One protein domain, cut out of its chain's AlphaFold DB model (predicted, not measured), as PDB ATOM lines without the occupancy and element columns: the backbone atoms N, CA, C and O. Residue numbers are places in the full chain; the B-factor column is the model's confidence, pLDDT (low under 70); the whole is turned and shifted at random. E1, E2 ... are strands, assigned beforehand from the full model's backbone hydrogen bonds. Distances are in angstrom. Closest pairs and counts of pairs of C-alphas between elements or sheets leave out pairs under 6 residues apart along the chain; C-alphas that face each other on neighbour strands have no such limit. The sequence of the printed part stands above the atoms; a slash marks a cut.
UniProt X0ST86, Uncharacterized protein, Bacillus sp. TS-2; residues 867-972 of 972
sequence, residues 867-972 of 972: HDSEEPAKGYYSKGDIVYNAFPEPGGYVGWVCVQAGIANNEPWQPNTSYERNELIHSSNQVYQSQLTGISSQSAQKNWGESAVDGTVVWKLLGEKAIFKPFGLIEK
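What this domain is: This is residues 867 to 972 of the 972 residues of an uncharacterized protein of Bacillus sp. TS-2 (UniProt X0ST86). With little regular structure, this is a rod of two lobes end to end: the sheet E3, E4, E6, E5 with long loops, and the smaller sheet E1, E2, E7, joined where E6 runs on into E7. The printed part has 106 residues, seven named strands, E1 to E7, and no named helix; it is all strand, with 40 residues in named elements. Both sheets are antiparallel. It is only just loose, close to compact, with a radius of gyration of the C-alphas of 15.9 A, spanning 48 by 23 by 21 A.

How they stand to each other: Begin at E6, residues 953 to 960, in the strongly twisted sheet. N 929 of E4, residues 926 to 930, is 2.8 A from O 956. E5, residues 947 to 950, forms a hairpin with E6: N 948 and O 955, 2.9 A. E3, residues 920 to 923, forms one with E4: N 921 and O 928, 3.0 A. E6 runs on at 55 degrees into E7, residues 963 to 969. E2, residues 893 to 900, pairs with E7: N 897 and O 965, 2.9 A. E1, residues 882 to 885, forms a hairpin with E2: N 883 and O 896, 2.9 A.

Where its parts are: Find C-alpha 953 at (48.353, -56.775, -31.571), where E6 begins its 20.0 A. E7, 18.2 A, ends at (52.067, -17.408, -21.339).

The domain as a whole: The farthest C-alphas, of Thr 952 and Lys 972, are 48.8 A apart. The printed part has no cut; links E2 to E3 and E4 to E5 are long. Residues 942 to 943 have pLDDT under 70.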
ATOM      1  N   HIS A 867      57.322 -30.568 -11.389       91.25
ATOM      2  CA  HIS A 867      57.770 -29.998 -12.651       91.25
ATOM      3  C   HIS A 867      58.062 -31.094 -13.680       91.25
ATOM      4  O   HIS A 867      58.464 -32.200 -13.318       91.25
ATOM      5  N   ASP A 868      57.914 -30.760 -14.958       89.94
ATOM      6  CA  ASP A 868      58.310 -31.598 -16.091       89.94
ATOM      7  C   ASP A 868      58.849 -30.708 -17.227       89.94
ATOM      8  O   ASP A 868      58.532 -29.518 -17.294       89.94
ATOM      9  N   SER A 869      59.710 -31.245 -18.092       88.50
ATOM     10  CA  SER A 869      60.286 -30.491 -19.218       88.50
ATOM     11  C   SER A 869      59.336 -30.387 -20.410       88.50
ATOM     12  O   SER A 869      59.516 -29.538 -21.278       88.50
ATOM     13  N   GLU A 870      58.332 -31.259 -20.456       90.75
ATOM     14  CA  GLU A 870      57.311 -31.314 -21.496       90.75
ATOM     15  C   GLU A 870      55.931 -31.564 -20.876       90.75
ATOM     16  O   GLU A 870      55.802 -31.840 -19.683       90.75
ATOM     17  N   GLU A 871      54.882 -31.472 -21.695       91.19
ATOM     18  CA  GLU A 871      53.540 -31.859 -21.265       91.19
ATOM     19  C   GLU A 871      53.551 -33.322 -20.789       91.19
ATOM     20  O   GLU A 871      54.060 -34.180 -21.522       91.19
ATOM     21  N   PRO A 872      52.962 -33.647 -19.621       92.44
ATOM     22  CA  PRO A 872      53.012 -34.999 -19.088       92.44
ATOM     23  C   PRO A 872      52.540 -36.044 -20.102       92.44
ATOM     24  O   PRO A 872      51.411 -36.005 -20.591       92.44
ATOM     25  N   ALA A 873      53.406 -37.015 -20.392       90.31
ATOM     26  CA  ALA A 873      53.150 -38.060 -21.386       90.31
ATOM     27  C   ALA A 873      52.867 -39.440 -20.770       90.31
ATOM     28  O   ALA A 873      52.579 -40.385 -21.504       90.31
ATOM     29  N   LYS A 874      53.000 -39.587 -19.442       89.44
ATOM     30  CA  LYS A 874      52.813 -40.843 -18.694       89.44
ATOM     31  C   LYS A 874      52.288 -40.561 -17.286       89.44
ATOM     32  O   LYS A 874      52.600 -39.523 -16.713       89.44
ATOM     33  N   GLY A 875      51.555 -41.513 -16.710       89.75
ATOM     34  CA  GLY A 875      50.999 -41.420 -15.353       89.75
ATOM     35  C   GLY A 875      49.511 -41.070 -15.337       89.75
ATOM     36  O   GLY A 875      48.940 -40.715 -16.365       89.75
ATOM     37  N   TYR A 876      48.871 -41.226 -14.181       93.44
ATOM     38  CA  TYR A 876      47.478 -40.823 -13.988       93.44
ATOM     39  C   TYR A 876      47.427 -39.446 -13.337       93.44
ATOM     40  O   TYR A 876      48.122 -39.223 -12.348       93.44
ATOM     41  N   TYR A 877      46.577 -38.568 -13.861       94.44
ATOM     42  CA  TYR A 877      46.390 -37.216 -13.346       94.44
ATOM     43  C   TYR A 877      44.917 -36.950 -13.087       94.44
ATOM     44  O   TYR A 877      44.049 -37.277 -13.900       94.44
ATOM     45  N   SER A 878      44.645 -36.324 -11.952       96.12
ATOM     46  CA  SER A 878      43.333 -35.804 -11.604       96.12
ATOM     47  C   SER A 878      43.096 -34.474 -12.309       96.12
ATOM     48  O   SER A 878      44.019 -33.713 -12.602       96.12
ATOM     49  N   LYS A 879      41.826 -34.156 -12.572       95.44
ATOM     50  CA  LYS A 879      41.453 -32.839 -13.088       95.44
ATOM     51  C   LYS A 879      41.846 -31.776 -12.060       95.44
ATOM     52  O   LYS A 879      41.381 -31.831 -10.925       95.44
ATOM     53  N   GLY A 880      42.638 -30.797 -12.481       94.00
ATOM     54  CA  GLY A 880      43.182 -29.739 -11.633       94.00
ATOM     55  C   GLY A 880      44.636 -29.948 -11.214       94.00
ATOM     56  O   GLY A 880      45.223 -29.001 -10.701       94.00
ATOM     57  N   ASP A 881      45.231 -31.119 -11.464       94.62
ATOM     58  CA  ASP A 881      46.661 -31.323 -11.220       94.62
ATOM     59  C   ASP A 881      47.480 -30.358 -12.089       94.62
ATOM     60  O   ASP A 881      47.223 -30.209 -13.289       94.62
ATOM     61  N   ILE A 882      48.451 -29.690 -11.464       94.81
ATOM     62  CA  ILE A 882      49.343 -28.723 -12.106       94.81
ATOM     63  C   ILE A 882      50.734 -29.337 -12.192       94.81
ATOM     64  O   ILE A 882      51.266 -29.815 -11.191       94.81
ATOM     65  N   VAL A 883      51.323 -29.267 -13.381       93.38
ATOM     66  CA  VAL A 883      52.724 -29.596 -13.631       93.38
ATOM     67  C   VAL A 883      53.397 -28.348 -14.177       93.38
ATOM     68  O   VAL A 883      53.002 -27.824 -15.218       93.38
ATOM     69  N   TYR A 884      54.382 -27.832 -13.455       93.69
ATOM     70  CA  TYR A 884      55.126 -26.654 -13.883       93.69
ATOM     71  C   TYR A 884      56.130 -27.028 -14.975       93.69
ATOM     72  O   TYR A 884      56.738 -28.094 -14.934       93.69
ATOM     73  N   ASN A 885      56.324 -26.146 -15.949       91.62
ATOM     74  CA  ASN A 885      57.396 -26.306 -16.915       91.62
ATOM     75  C   ASN A 885      58.734 -26.104 -16.189       91.62
ATOM     76  O   ASN A 885      58.963 -25.054 -15.591       91.62
ATOM     77  N   ALA A 886      59.603 -27.112 -16.227       88.88
ATOM     78  CA  ALA A 886      60.930 -27.074 -15.620       88.88
ATOM     79  C   ALA A 886      61.863 -26.039 -16.276       88.88
ATOM     80  O   ALA A 886      62.793 -25.553 -15.629       88.88
ATOM     81  N   PHE A 887      61.610 -25.695 -17.541       89.31
ATOM     82  CA  PHE A 887      62.416 -24.775 -18.343       89.31
ATOM     83  C   PHE A 887      61.517 -23.728 -19.026       89.31
ATOM     84  O   PHE A 887      61.282 -23.784 -20.235       89.31
ATOM     85  N   PRO A 888      60.951 -22.777 -18.261       88.44
ATOM     86  CA  PRO A 888      60.120 -21.722 -18.825       88.44
ATOM     87  C   PRO A 888      60.970 -20.764 -19.675       88.44
ATOM     88  O   PRO A 888      61.933 -20.176 -19.184       88.44
ATOM     89  N   GLU A 889      60.596 -20.573 -20.942       90.88
ATOM     90  CA  GLU A 889      61.288 -19.683 -21.888       90.88
ATOM     91  C   GLU A 889      60.382 -18.530 -22.364       90.88
ATOM     92  O   GLU A 889      59.157 -18.699 -22.406       90.88
ATOM     93  N   PRO A 890      60.940 -17.367 -22.766       91.44
ATOM     94  CA  PRO A 890      60.164 -16.277 -23.363       91.44
ATOM     95  C   PRO A 890      59.339 -16.739 -24.574       91.44
ATOM     96  O   PRO A 890      59.851 -17.356 -25.509       91.44
ATOM     97  N   GLY A 891      58.043 -16.433 -24.575       89.81
ATOM     98  CA  GLY A 891      57.071 -16.927 -25.556       89.81
ATOM     99  C   GLY A 891      56.510 -18.331 -25.273       89.81
ATOM    100  O   GLY A 891      55.614 -18.761 -26.001       89.81
ATOM    101  N   GLY A 892      57.014 -19.031 -24.253       91.88
ATOM    102  CA  GLY A 892      56.519 -20.321 -23.764       91.88
ATOM    103  C   GLY A 892      55.452 -20.183 -22.672       91.88
ATOM    104  O   GLY A 892      54.863 -19.121 -22.487       91.88
ATOM    105  N   TYR A 893      55.196 -21.267 -21.936       93.81
ATOM    106  CA  TYR A 893      54.202 -21.313 -20.858       93.81
ATOM    107  C   TYR A 893      54.838 -21.716 -19.525       93.81
ATOM    108  O   TYR A 893      55.789 -22.500 -19.501       93.81
ATOM    109  N   VAL A 894      54.274 -21.210 -18.426       93.75
ATOM    110  CA  VAL A 894      54.667 -21.531 -17.041       93.75
ATOM    111  C   VAL A 894      54.454 -23.012 -16.713       93.75
ATOM    112  O   VAL A 894      55.170 -23.559 -15.880       93.75
ATOM    113  N   GLY A 895      53.497 -23.682 -17.356       95.38
ATOM    114  CA  GLY A 895      53.274 -25.115 -17.179       95.38
ATOM    115  C   GLY A 895      51.964 -25.589 -17.786       95.38
ATOM    116  O   GLY A 895      51.372 -24.908 -18.626       95.38
ATOM    117  N   TRP A 896      51.495 -26.740 -17.315       96.19
ATOM    118  CA  TRP A 896      50.284 -27.413 -17.762       96.19
ATOM    119  C   TRP A 896      49.341 -27.702 -16.599       96.19
ATOM    120  O   TRP A 896      49.762 -28.073 -15.506       96.19
ATOM    121  N   VAL A 897      48.041 -27.573 -16.853       96.19
ATOM    122  CA  VAL A 897      46.983 -28.009 -15.939       96.19
ATOM    123  C   VAL A 897      46.172 -29.122 -16.588       96.19
ATOM    124  O   VAL A 897      45.734 -29.000 -17.735       96.19
ATOM    125  N   CYS A 898      45.959 -30.212 -15.859       95.88
ATOM    126  CA  CYS A 898      45.106 -31.311 -16.289       95.88
ATOM    127  C   CYS A 898      43.638 -30.849 -16.293       95.88
ATOM    128  O   CYS A 898      43.039 -30.608 -15.244       95.88
ATOM    129  N   VAL A 899      43.032 -30.696 -17.471       96.06
ATOM    130  CA  VAL A 899      41.632 -30.257 -17.630       96.06
ATOM    131  C   VAL A 899      40.646 -31.420 -17.753       96.06
ATOM    132  O   VAL A 899      39.447 -31.230 -17.520       96.06
ATOM    133  N   GLN A 900      41.145 -32.621 -18.053       95.31
ATOM    134  CA  GLN A 900      40.398 -33.877 -18.025       95.31
ATOM    135  C   GLN A 900      41.255 -34.951 -17.354       95.31
ATOM    136  O   GLN A 900      42.360 -35.214 -17.819       95.31
ATOM    137  N   ALA A 901      40.732 -35.562 -16.287       96.12
ATOM    138  CA  ALA A 901      41.416 -36.637 -15.576       96.12
ATOM    139  C   ALA A 901      41.604 -37.863 -16.476       96.12
ATOM    140  O   ALA A 901      40.740 -38.171 -17.296       96.12
ATOM    141  N   GLY A 902      42.699 -38.592 -16.296       95.44
ATOM    142  CA  GLY A 902      42.973 -39.778 -17.097       95.44
ATOM    143  C   GLY A 902      44.433 -40.188 -17.060       95.44
ATOM    144  O   GLY A 902      45.208 -39.738 -16.216       95.44
ATOM    145  N   ILE A 903      44.808 -41.046 -18.000       95.56
ATOM    146  CA  ILE A 903      46.182 -41.495 -18.196       95.56
ATOM    147  C   ILE A 903      46.833 -40.578 -19.231       95.56
ATOM    148  O   ILE A 903      46.367 -40.479 -20.367       95.56
ATOM    149  N   ALA A 904      47.899 -39.893 -18.838       93.75
ATOM    150  CA  ALA A 904      48.749 -39.138 -19.743       93.75
ATOM    151  C   ALA A 904      49.372 -40.097 -20.769       93.75
ATOM    152  O   ALA A 904      49.988 -41.097 -20.395       93.75
ATOM    153  N   ASN A 905      49.156 -39.822 -22.055       93.19
ATOM    154  CA  ASN A 905      49.749 -40.558 -23.167       93.19
ATOM    155  C   ASN A 905      49.747 -39.683 -24.427       93.19
ATOM    156  O   ASN A 905      48.684 -39.321 -24.939       93.19
ATOM    157  N   ASN A 906      50.939 -39.388 -24.943       89.25
ATOM    158  CA  ASN A 906      51.121 -38.586 -26.156       89.25
ATOM    159  C   ASN A 906      51.421 -39.422 -27.404       89.25
ATOM    160  O   ASN A 906      51.598 -38.846 -28.469       89.25
ATOM    161  N   GLU A 907      51.378 -40.753 -27.307       92.25
ATOM    162  CA  GLU A 907      51.672 -41.683 -28.403       92.25
ATOM    163  C   GLU A 907      50.386 -42.067 -29.152       92.25
ATOM    164  O   GLU A 907      49.612 -42.896 -28.663       92.25
ATOM    165  N   PRO A 908      50.061 -41.442 -30.299       92.00
ATOM    166  CA  PRO A 908      48.864 -41.802 -31.042       92.00
ATOM    167  C   PRO A 908      49.028 -43.178 -31.684       92.00
ATOM    168  O   PRO A 908      50.116 -43.548 -32.124       92.00
ATOM    169  N   TRP A 909      47.924 -43.905 -31.827       92.06
ATOM    170  CA  TRP A 909      47.906 -45.106 -32.654       92.06
ATOM    171  C   TRP A 909      48.379 -44.817 -34.089       92.06
ATOM    172  O   TRP A 909      47.895 -43.883 -34.734       92.06
ATOM    173  N   GLN A 910      49.270 -45.662 -34.606       92.69
ATOM    174  CA  GLN A 910      49.766 -45.641 -35.987       92.69
ATOM    175  C   GLN A 910      49.432 -46.949 -36.734       92.69
ATOM    176  O   GLN A 910      49.526 -48.023 -36.128       92.69
ATOM    177  N   PRO A 911      49.083 -46.893 -38.038       92.88
ATOM    178  CA  PRO A 911      48.788 -48.073 -38.857       92.88
ATOM    179  C   PRO A 911      50.048 -48.865 -39.227       92.88
ATOM    180  O   PRO A 911      51.123 -48.284 -39.373       92.88
ATOM    181  N   ASN A 912      49.916 -50.182 -39.436       93.50
ATOM    182  CA  ASN A 912      51.005 -51.093 -39.840       93.50
ATOM    183  C   ASN A 912      52.296 -50.949 -39.005       93.50
ATOM    184  O   ASN A 912      53.403 -51.132 -39.515       93.50
ATOM    185  N   THR A 913      52.163 -50.577 -37.736       94.69
ATOM    186  CA  THR A 913      53.283 -50.254 -36.850       94.69
ATOM    187  C   THR A 913      53.529 -51.420 -35.910       94.69
ATOM    188  O   THR A 913      52.583 -51.998 -35.378       94.69
ATOM    189  N   SER A 914      54.797 -51.793 -35.742       93.81
ATOM    190  CA  SER A 914      55.195 -52.818 -34.779       93.81
ATOM    191  C   SER A 914      55.154 -52.231 -33.372       93.81
ATOM    192  O   SER A 914      55.772 -51.197 -33.143       93.81
ATOM    193  N   TYR A 915      54.472 -52.911 -32.456       93.50
ATOM    194  CA  TYR A 915      54.418 -52.568 -31.038       93.50
ATOM    195  C   TYR A 915      54.944 -53.726 -30.206       93.50
ATOM    196  O   TYR A 915      54.576 -54.883 -30.437       93.50
ATOM    197  N   GLU A 916      55.768 -53.421 -29.210       94.88
ATOM    198  CA  GLU A 916      56.192 -54.389 -28.201       94.88
ATOM    199  C   GLU A 916      55.133 -54.562 -27.112       94.88
ATOM    200  O   GLU A 916      54.272 -53.705 -26.902       94.88
ATOM    201  N   ARG A 917      55.178 -55.685 -26.386       91.00
ATOM    202  CA  ARG A 917      54.286 -55.936 -25.245       91.00
ATOM    203  C   ARG A 917      54.411 -54.834 -24.179       91.00
ATOM    204  O   ARG A 917      55.510 -54.509 -23.745       91.00
ATOM    205  N   ASN A 918      53.267 -54.387 -23.658       91.44
ATOM    206  CA  ASN A 918      53.076 -53.322 -22.664       91.44
ATOM    207  C   ASN A 918      53.241 -51.881 -23.172       91.44
ATOM    208  O   ASN A 918      53.103 -50.959 -22.362       91.44
ATOM    209  N   GLU A 919      53.488 -51.666 -24.465       92.94
ATOM    210  CA  GLU A 919      53.457 -50.326 -25.053       92.94
ATOM    211  C   GLU A 919      52.062 -49.699 -24.953       92.94
ATOM    212  O   GLU A 919      51.038 -50.388 -24.990       92.94
ATOM    213  N   LEU A 920      52.041 -48.376 -24.782       93.06
ATOM    214  CA  LEU A 920      50.826 -47.592 -24.595       93.06
ATOM    215  C   LEU A 920      50.574 -46.711 -25.812       93.06
ATOM    216  O   LEU A 920      51.448 -45.938 -26.193       93.06
ATOM    217  N   ILE A 921      49.352 -46.753 -26.327       92.50
ATOM    218  CA  ILE A 921      48.869 -45.847 -27.371       92.50
ATOM    219  C   ILE A 921      47.597 -45.161 -26.906       92.50
ATOM    220  O   ILE A 921      46.866 -45.688 -26.061       92.50
ATOM    221  N   HIS A 922      47.274 -44.025 -27.508       91.00
ATOM    222  CA  HIS A 922      45.929 -43.474 -27.448       91.00
ATOM    223  C   HIS A 922      45.240 -43.535 -28.811       91.00
ATOM    224  O   HIS A 922      45.830 -43.288 -29.862       91.00
ATOM    225  N   SER A 923      43.949 -43.852 -28.775       88.62
ATOM    226  CA  SER A 923      43.048 -43.759 -29.917       88.62
ATOM    227  C   SER A 923      41.790 -43.042 -29.455       88.62
ATOM    228  O   SER A 923      41.171 -43.418 -28.459       88.62
ATOM    229  N   SER A 924      41.415 -41.970 -30.154       84.50
ATOM    230  CA  SER A 924      40.384 -41.039 -29.678       84.50
ATOM    231  C   SER A 924      40.717 -40.518 -28.264       84.50
ATOM    232  O   SER A 924      41.819 -40.016 -28.053       84.50
ATOM    233  N   ASN A 925      39.795 -40.627 -27.299       87.75
ATOM    234  CA  ASN A 925      39.982 -40.153 -25.922       87.75
ATOM    235  C   ASN A 925      40.330 -41.283 -24.934       87.75
ATOM    236  O   ASN A 925      40.070 -41.156 -23.739       87.75
ATOM    237  N   GLN A 926      40.850 -42.411 -25.427       91.00
ATOM    238  CA  GLN A 926      41.103 -43.620 -24.642       91.00
ATOM    239  C   GLN A 926      42.548 -44.096 -24.807       91.00
ATOM    240  O   GLN A 926      43.120 -44.004 -25.895       91.00
ATOM    241  N   VAL A 927      43.127 -44.606 -23.719       93.44
ATOM    242  CA  VAL A 927      44.488 -45.153 -23.665       93.44
ATOM    243  C   VAL A 927      44.423 -46.669 -23.594       93.44
ATOM    244  O   VAL A 927      43.686 -47.230 -22.781       93.44
ATOM    245  N   TYR A 928      45.229 -47.333 -24.416       92.38
ATOM    246  CA  TYR A 928      45.291 -48.783 -24.513       92.38
ATOM    247  C   TYR A 928      46.712 -49.293 -24.310       92.38
ATOM    248  O   TYR A 928      47.676 -48.617 -24.657       92.38
ATOM    249  N   GLN A 929      46.828 -50.513 -23.790       93.94
ATOM    250  CA  GLN A 929      48.090 -51.218 -23.595       93.94
ATOM    251  C   GLN A 929      48.155 -52.484 -24.443       93.94
ATOM    252  O   GLN A 929      47.262 -53.335 -24.348       93.94
ATOM    253  N   SER A 930      49.232 -52.659 -25.207       92.88
ATOM    254  CA  SER A 930      49.474 -53.894 -25.952       92.88
ATOM    255  C   SER A 930      49.691 -55.059 -24.979       92.88
ATOM    256  O   SER A 930      50.480 -55.000 -24.035       92.88
ATOM    257  N   GLN A 931      48.968 -56.151 -25.180       93.50
ATOM    258  CA  GLN A 931      49.074 -57.351 -24.350       93.50
ATOM    259  C   GLN A 931      50.137 -58.321 -24.877       93.50
ATOM    260  O   GLN A 931      50.644 -59.147 -24.115       93.50
ATOM    261  N   LEU A 932      50.490 -58.204 -26.161       88.38
ATOM    262  CA  LEU A 932      51.457 -59.024 -26.892       88.38
ATOM    263  C   LEU A 932      52.192 -58.154 -27.923       88.38
ATOM    264  O   LEU A 932      51.618 -57.179 -28.407       88.38
ATOM    265  N   THR A 933      53.422 -58.536 -28.272       92.12
ATOM    266  CA  THR A 933      54.162 -57.940 -29.395       92.12
ATOM    267  C   THR A 933      53.465 -58.286 -30.716       92.12
ATOM    268  O   THR A 933      53.097 -59.443 -30.932       92.12
ATOM    269  N   GLY A 934      53.285 -57.307 -31.601       91.56
ATOM    270  CA  GLY A 934      52.600 -57.496 -32.883       91.56
ATOM    271  C   GLY A 934      52.640 -56.251 -33.769       91.56
ATOM    272  O   GLY A 934      53.283 -55.266 -33.434       91.56
ATOM    273  N   ILE A 935      51.940 -56.290 -34.902       92.56
ATOM    274  CA  ILE A 935      51.829 -55.184 -35.861       92.56
ATOM    275  C   ILE A 935      50.364 -54.745 -35.928       92.56
ATOM    276  O   ILE A 935      49.485 -55.594 -36.102       92.56
ATOM    277  N   SER A 936      50.094 -53.446 -35.779       91.81
ATOM    278  CA  SER A 936      48.739 -52.888 -35.894       91.81
ATOM    279  C   SER A 936      48.163 -53.052 -37.302       91.81
ATOM    280  O   SER A 936      48.892 -53.220 -38.282       91.81
ATOM    281  N   SER A 937      46.837 -52.997 -37.434       90.25
ATOM    282  CA  SER A 937      46.189 -53.085 -38.744       90.25
ATOM    283  C   SER A 937      46.434 -51.841 -39.613       90.25
ATOM    284  O   SER A 937      46.991 -50.830 -39.183       90.25
ATOM    285  N   GLN A 938      45.982 -51.896 -40.868       89.44
ATOM    286  CA  GLN A 938      46.101 -50.786 -41.817       89.44
ATOM    287  C   GLN A 938      45.236 -49.564 -41.443       89.44
ATOM    288  O   GLN A 938      45.486 -48.464 -41.936       89.44
ATOM    289  N   SER A 939      44.218 -49.724 -40.593       82.12
ATOM    290  CA  SER A 939      43.305 -48.641 -40.210       82.12
ATOM    291  C   SER A 939      42.770 -48.834 -38.797       82.12
ATOM    292  O   SER A 939      42.264 -49.911 -38.489       82.12
ATOM    293  N   ALA A 940      42.782 -47.779 -37.978       76.44
ATOM    294  CA  ALA A 940      42.270 -47.853 -36.616       76.44
ATOM    295  C   ALA A 940      40.792 -48.252 -36.633       76.44
ATOM    296  O   ALA A 940      39.966 -47.595 -37.275       76.44
ATOM    297  N   GLN A 941      40.431 -49.298 -35.894       72.25
ATOM    298  CA  GLN A 941      39.021 -49.560 -35.602       72.25
ATOM    299  C   GLN A 941      38.456 -48.391 -34.766       72.25
ATOM    300  O   GLN A 941      39.114 -47.887 -33.858       72.25
ATOM    301  N   LYS A 942      37.228 -47.952 -35.050       64.81
ATOM    302  CA  LYS A 942      36.538 -46.970 -34.199       64.81
ATOM    303  C   LYS A 942      35.958 -47.690 -32.976       64.81
ATOM    304  O   LYS A 942      35.256 -48.680 -33.156       64.81
ATOM    305  N   ASN A 943      36.208 -47.164 -31.773       67.00
ATOM    306  CA  ASN A 943      35.714 -47.663 -30.478       67.00
ATOM    307  C   ASN A 943      36.197 -49.076 -30.115       67.00
ATOM    308  O   ASN A 943      35.431 -50.039 -30.134       67.00
ATOM    309  N   TRP A 944      37.472 -49.201 -29.755       74.19
ATOM    310  CA  TRP A 944      37.990 -50.434 -29.165       74.19
ATOM    311  C   TRP A 944      37.380 -50.587 -27.769       74.19
ATOM    312  O   TRP A 944      37.529 -49.697 -26.931       74.19
ATOM    313  N   GLY A 945      36.640 -51.675 -27.534       75.62
ATOM    314  CA  GLY A 945      36.088 -51.997 -26.214       75.62
ATOM    315  C   GLY A 945      37.183 -52.291 -25.178       75.62
ATOM    316  O   GLY A 945      38.347 -51.945 -25.363       75.62
ATOM    317  N   GLU A 946      36.842 -52.978 -24.086       81.88
ATOM    318  CA  GLU A 946      37.813 -53.296 -23.019       81.88
ATOM    319  C   GLU A 946      39.027 -54.116 -23.502       81.88
ATOM    320  O   GLU A 946      40.117 -54.017 -22.933       81.88
ATOM    321  N   SER A 947      38.850 -54.892 -24.575       84.19
ATOM    322  CA  SER A 947      39.903 -55.620 -25.283       84.19
ATOM    323  C   SER A 947      39.618 -55.615 -26.788       84.19
ATOM    324  O   SER A 947      38.477 -55.860 -27.191       84.19
ATOM    325  N   ALA A 948      40.620 -55.337 -27.622       84.38
ATOM    326  CA  ALA A 948      40.478 -55.289 -29.079       84.38
ATOM    327  C   ALA A 948      41.676 -55.921 -29.795       84.38
ATOM    328  O   ALA A 948      42.822 -55.696 -29.417       84.38
ATOM    329  N   VAL A 949      41.409 -56.699 -30.844       86.69
ATOM    330  CA  VAL A 949      42.444 -57.249 -31.730       86.69
ATOM    331  C   VAL A 949      42.606 -56.310 -32.922       86.69
ATOM    332  O   VAL A 949      41.641 -56.041 -33.632       86.69
ATOM    333  N   ASP A 950      43.822 -55.832 -33.144       86.56
ATOM    334  CA  ASP A 950      44.177 -54.856 -34.170       86.56
ATOM    335  C   ASP A 950      45.431 -55.339 -34.911       86.56
ATOM    336  O   ASP A 950      46.549 -55.280 -34.396       86.56
ATOM    337  N   GLY A 951      45.232 -55.883 -36.114       88.69
ATOM    338  CA  GLY A 951      46.282 -56.602 -36.835       88.69
ATOM    339  C   GLY A 951      46.663 -57.877 -36.084       88.69
ATOM    340  O   GLY A 951      45.829 -58.769 -35.926       88.69
ATOM    341  N   THR A 952      47.909 -57.958 -35.613       91.94
ATOM    342  CA  THR A 952      48.380 -59.029 -34.716       91.94
ATOM    343  C   THR A 952      48.572 -58.574 -33.266       91.94
ATOM    344  O   THR A 952      48.923 -59.398 -32.420       91.94
ATOM    345  N   VAL A 953      48.313 -57.299 -32.947       91.38
ATOM    346  CA  VAL A 953      48.353 -56.775 -31.571       91.38
ATOM    347  C   VAL A 953      46.998 -56.977 -30.895       91.38
ATOM    348  O   VAL A 953      45.944 -56.854 -31.518       91.38
ATOM    349  N   VAL A 954      47.019 -57.260 -29.592       90.88
ATOM    350  CA  VAL A 954      45.823 -57.232 -28.739       90.88
ATOM    351  C   VAL A 954      45.953 -56.069 -27.768       90.88
ATOM    352  O   VAL A 954      46.902 -56.025 -26.988       90.88
ATOM    353  N   TRP A 955      45.008 -55.142 -27.798       91.62
ATOM    354  CA  TRP A 955      44.970 -53.943 -26.971       91.62
ATOM    355  C   TRP A 955      44.022 -54.124 -25.794       91.62
ATOM    356  O   TRP A 955      42.907 -54.607 -25.969       91.62
ATOM    357  N   LYS A 956      44.438 -53.695 -24.602       93.31
ATOM    358  CA  LYS A 956      43.599 -53.609 -23.400       93.31
ATOM    359  C   LYS A 956      43.331 -52.150 -23.065       93.31
ATOM    360  O   LYS A 956      44.287 -51.390 -22.926       93.31
ATOM    361  N   LEU A 957      42.068 -51.768 -22.892       92.75
ATOM    362  CA  LEU A 957      41.707 -50.422 -22.442       92.75
ATOM    363  C   LEU A 957      42.214 -50.195 -21.011       92.75
ATOM    364  O   LEU A 957      41.927 -50.988 -20.114       92.75
ATOM    365  N   LEU A 958      42.959 -49.111 -20.795       92.44
ATOM    366  CA  LEU A 958      43.397 -48.689 -19.463       92.44
ATOM    367  C   LEU A 958      42.523 -47.576 -18.874       92.44
ATOM    368  O   LEU A 958      42.394 -47.494 -17.656       92.44
ATOM    369  N   GLY A 959      41.920 -46.730 -19.712       92.75
ATOM    370  CA  GLY A 959      41.054 -45.640 -19.264       92.75
ATOM    371  C   GLY A 959      40.994 -44.477 -20.248       92.75
ATOM    372  O   GLY A 959      41.435 -44.591 -21.394       92.75
ATOM    373  N   GLU A 960      40.436 -43.354 -19.798       94.38
ATOM    374  CA  GLU A 960      40.431 -42.104 -20.562       94.38
ATOM    375  C   GLU A 960      41.832 -41.487 -20.649       94.38
ATOM    376  O   GLU A 960      42.657 -41.645 -19.744       94.38
ATOM    377  N   LYS A 961      42.092 -40.762 -21.738       94.19
ATOM    378  CA  LYS A 961      43.306 -39.965 -21.915       94.19
ATOM    379  C   LYS A 961      43.228 -38.697 -21.057       94.19
ATOM    380  O   LYS A 961      42.234 -37.978 -21.113       94.19
ATOM    381  N   ALA A 962      44.287 -38.403 -20.302       95.69
ATOM    382  CA  ALA A 962      44.415 -37.106 -19.640       95.69
ATOM    383  C   ALA A 962      44.610 -36.001 -20.685       95.69
ATOM    384  O   ALA A 962      45.410 -36.156 -21.609       95.69
ATOM    385  N   ILE A 963      43.899 -34.883 -20.532       94.81
ATOM    386  CA  ILE A 963      44.069 -33.706 -21.394       94.81
ATOM    387  C   ILE A 963      44.670 -32.592 -20.560       94.81
ATOM    388  O   ILE A 963      44.060 -32.166 -19.577       94.81
ATOM    389  N   PHE A 964      45.810 -32.069 -20.994       95.06
ATOM    390  CA  PHE A 964      46.427 -30.903 -20.387       95.06
ATOM    391  C   PHE A 964      46.171 -29.638 -21.209       95.06
ATOM    392  O   PHE A 964      45.968 -29.667 -22.426       95.06
ATOM    393  N   LYS A 965      46.139 -28.494 -20.526       95.56
ATOM    394  CA  LYS A 965      46.166 -27.171 -21.149       95.56
ATOM    395  C   LYS A 965      47.357 -26.386 -20.615       95.56
ATOM    396  O   LYS A 965      47.520 -26.339 -19.396       95.56
ATOM    397  N   PRO A 966      48.158 -25.753 -21.487       94.44
ATOM    398  CA  PRO A 966      49.213 -24.874 -21.022       94.44
ATOM    399  C   PRO A 966      48.612 -23.628 -20.349       94.44
ATOM    400  O   PRO A 966      47.545 -23.154 -20.751       94.44
ATOM    401  N   PHE A 967      49.287 -23.092 -19.335       94.31
ATOM    402  CA  PHE A 967      48.887 -21.869 -18.634       94.31
ATOM    403  C   PHE A 967      50.075 -20.925 -18.423       94.31
ATOM    404  O   PHE A 967      51.230 -21.338 -18.455       94.31
ATOM    405  N   GLY A 968      49.775 -19.642 -18.199       93.12
ATOM    406  CA  GLY A 968      50.784 -18.615 -17.935       93.12
ATOM    407  C   GLY A 968      51.717 -18.395 -19.122       93.12
ATOM    408  O   GLY A 968      52.876 -18.784 -19.064       93.12
ATOM    409  N   LEU A 969      51.217 -17.804 -20.211       92.69
ATOM    410  CA  LEU A 969      52.067 -17.408 -21.339       92.69
ATOM    411  C   LEU A 969      53.132 -16.411 -20.854       92.69
ATOM    412  O   LEU A 969      52.800 -15.420 -20.205       92.69
ATOM    413  N   ILE A 970      54.392 -16.677 -21.177       92.88
ATOM    414  CA  ILE A 970      55.539 -15.850 -20.812       92.88
ATOM    415  C   ILE A 970      55.739 -14.848 -21.947       92.88
ATOM    416  O   ILE A 970      55.993 -15.248 -23.083       92.88
ATOM    417  N   GLU A 971      55.573 -13.553 -21.675       86.44
ATOM    418  CA  GLU A 971      55.781 -12.517 -22.695       86.44
ATOM    419  C   GLU A 971      57.220 -12.557 -23.238       86.44
ATOM    420  O   GLU A 971      58.158 -12.940 -22.536       86.44
ATOM    421  N   LYS A 972      57.359 -12.241 -24.530       72.31
ATOM    422  CA  LYS A 972      58.628 -12.300 -25.264       72.31
ATOM    423  C   LYS A 972      59.586 -11.177 -24.902       72.31
ATOM    424  O   LYS A 972      59.103 -10.036 -24.731       72.31
TER     425      LYS A 972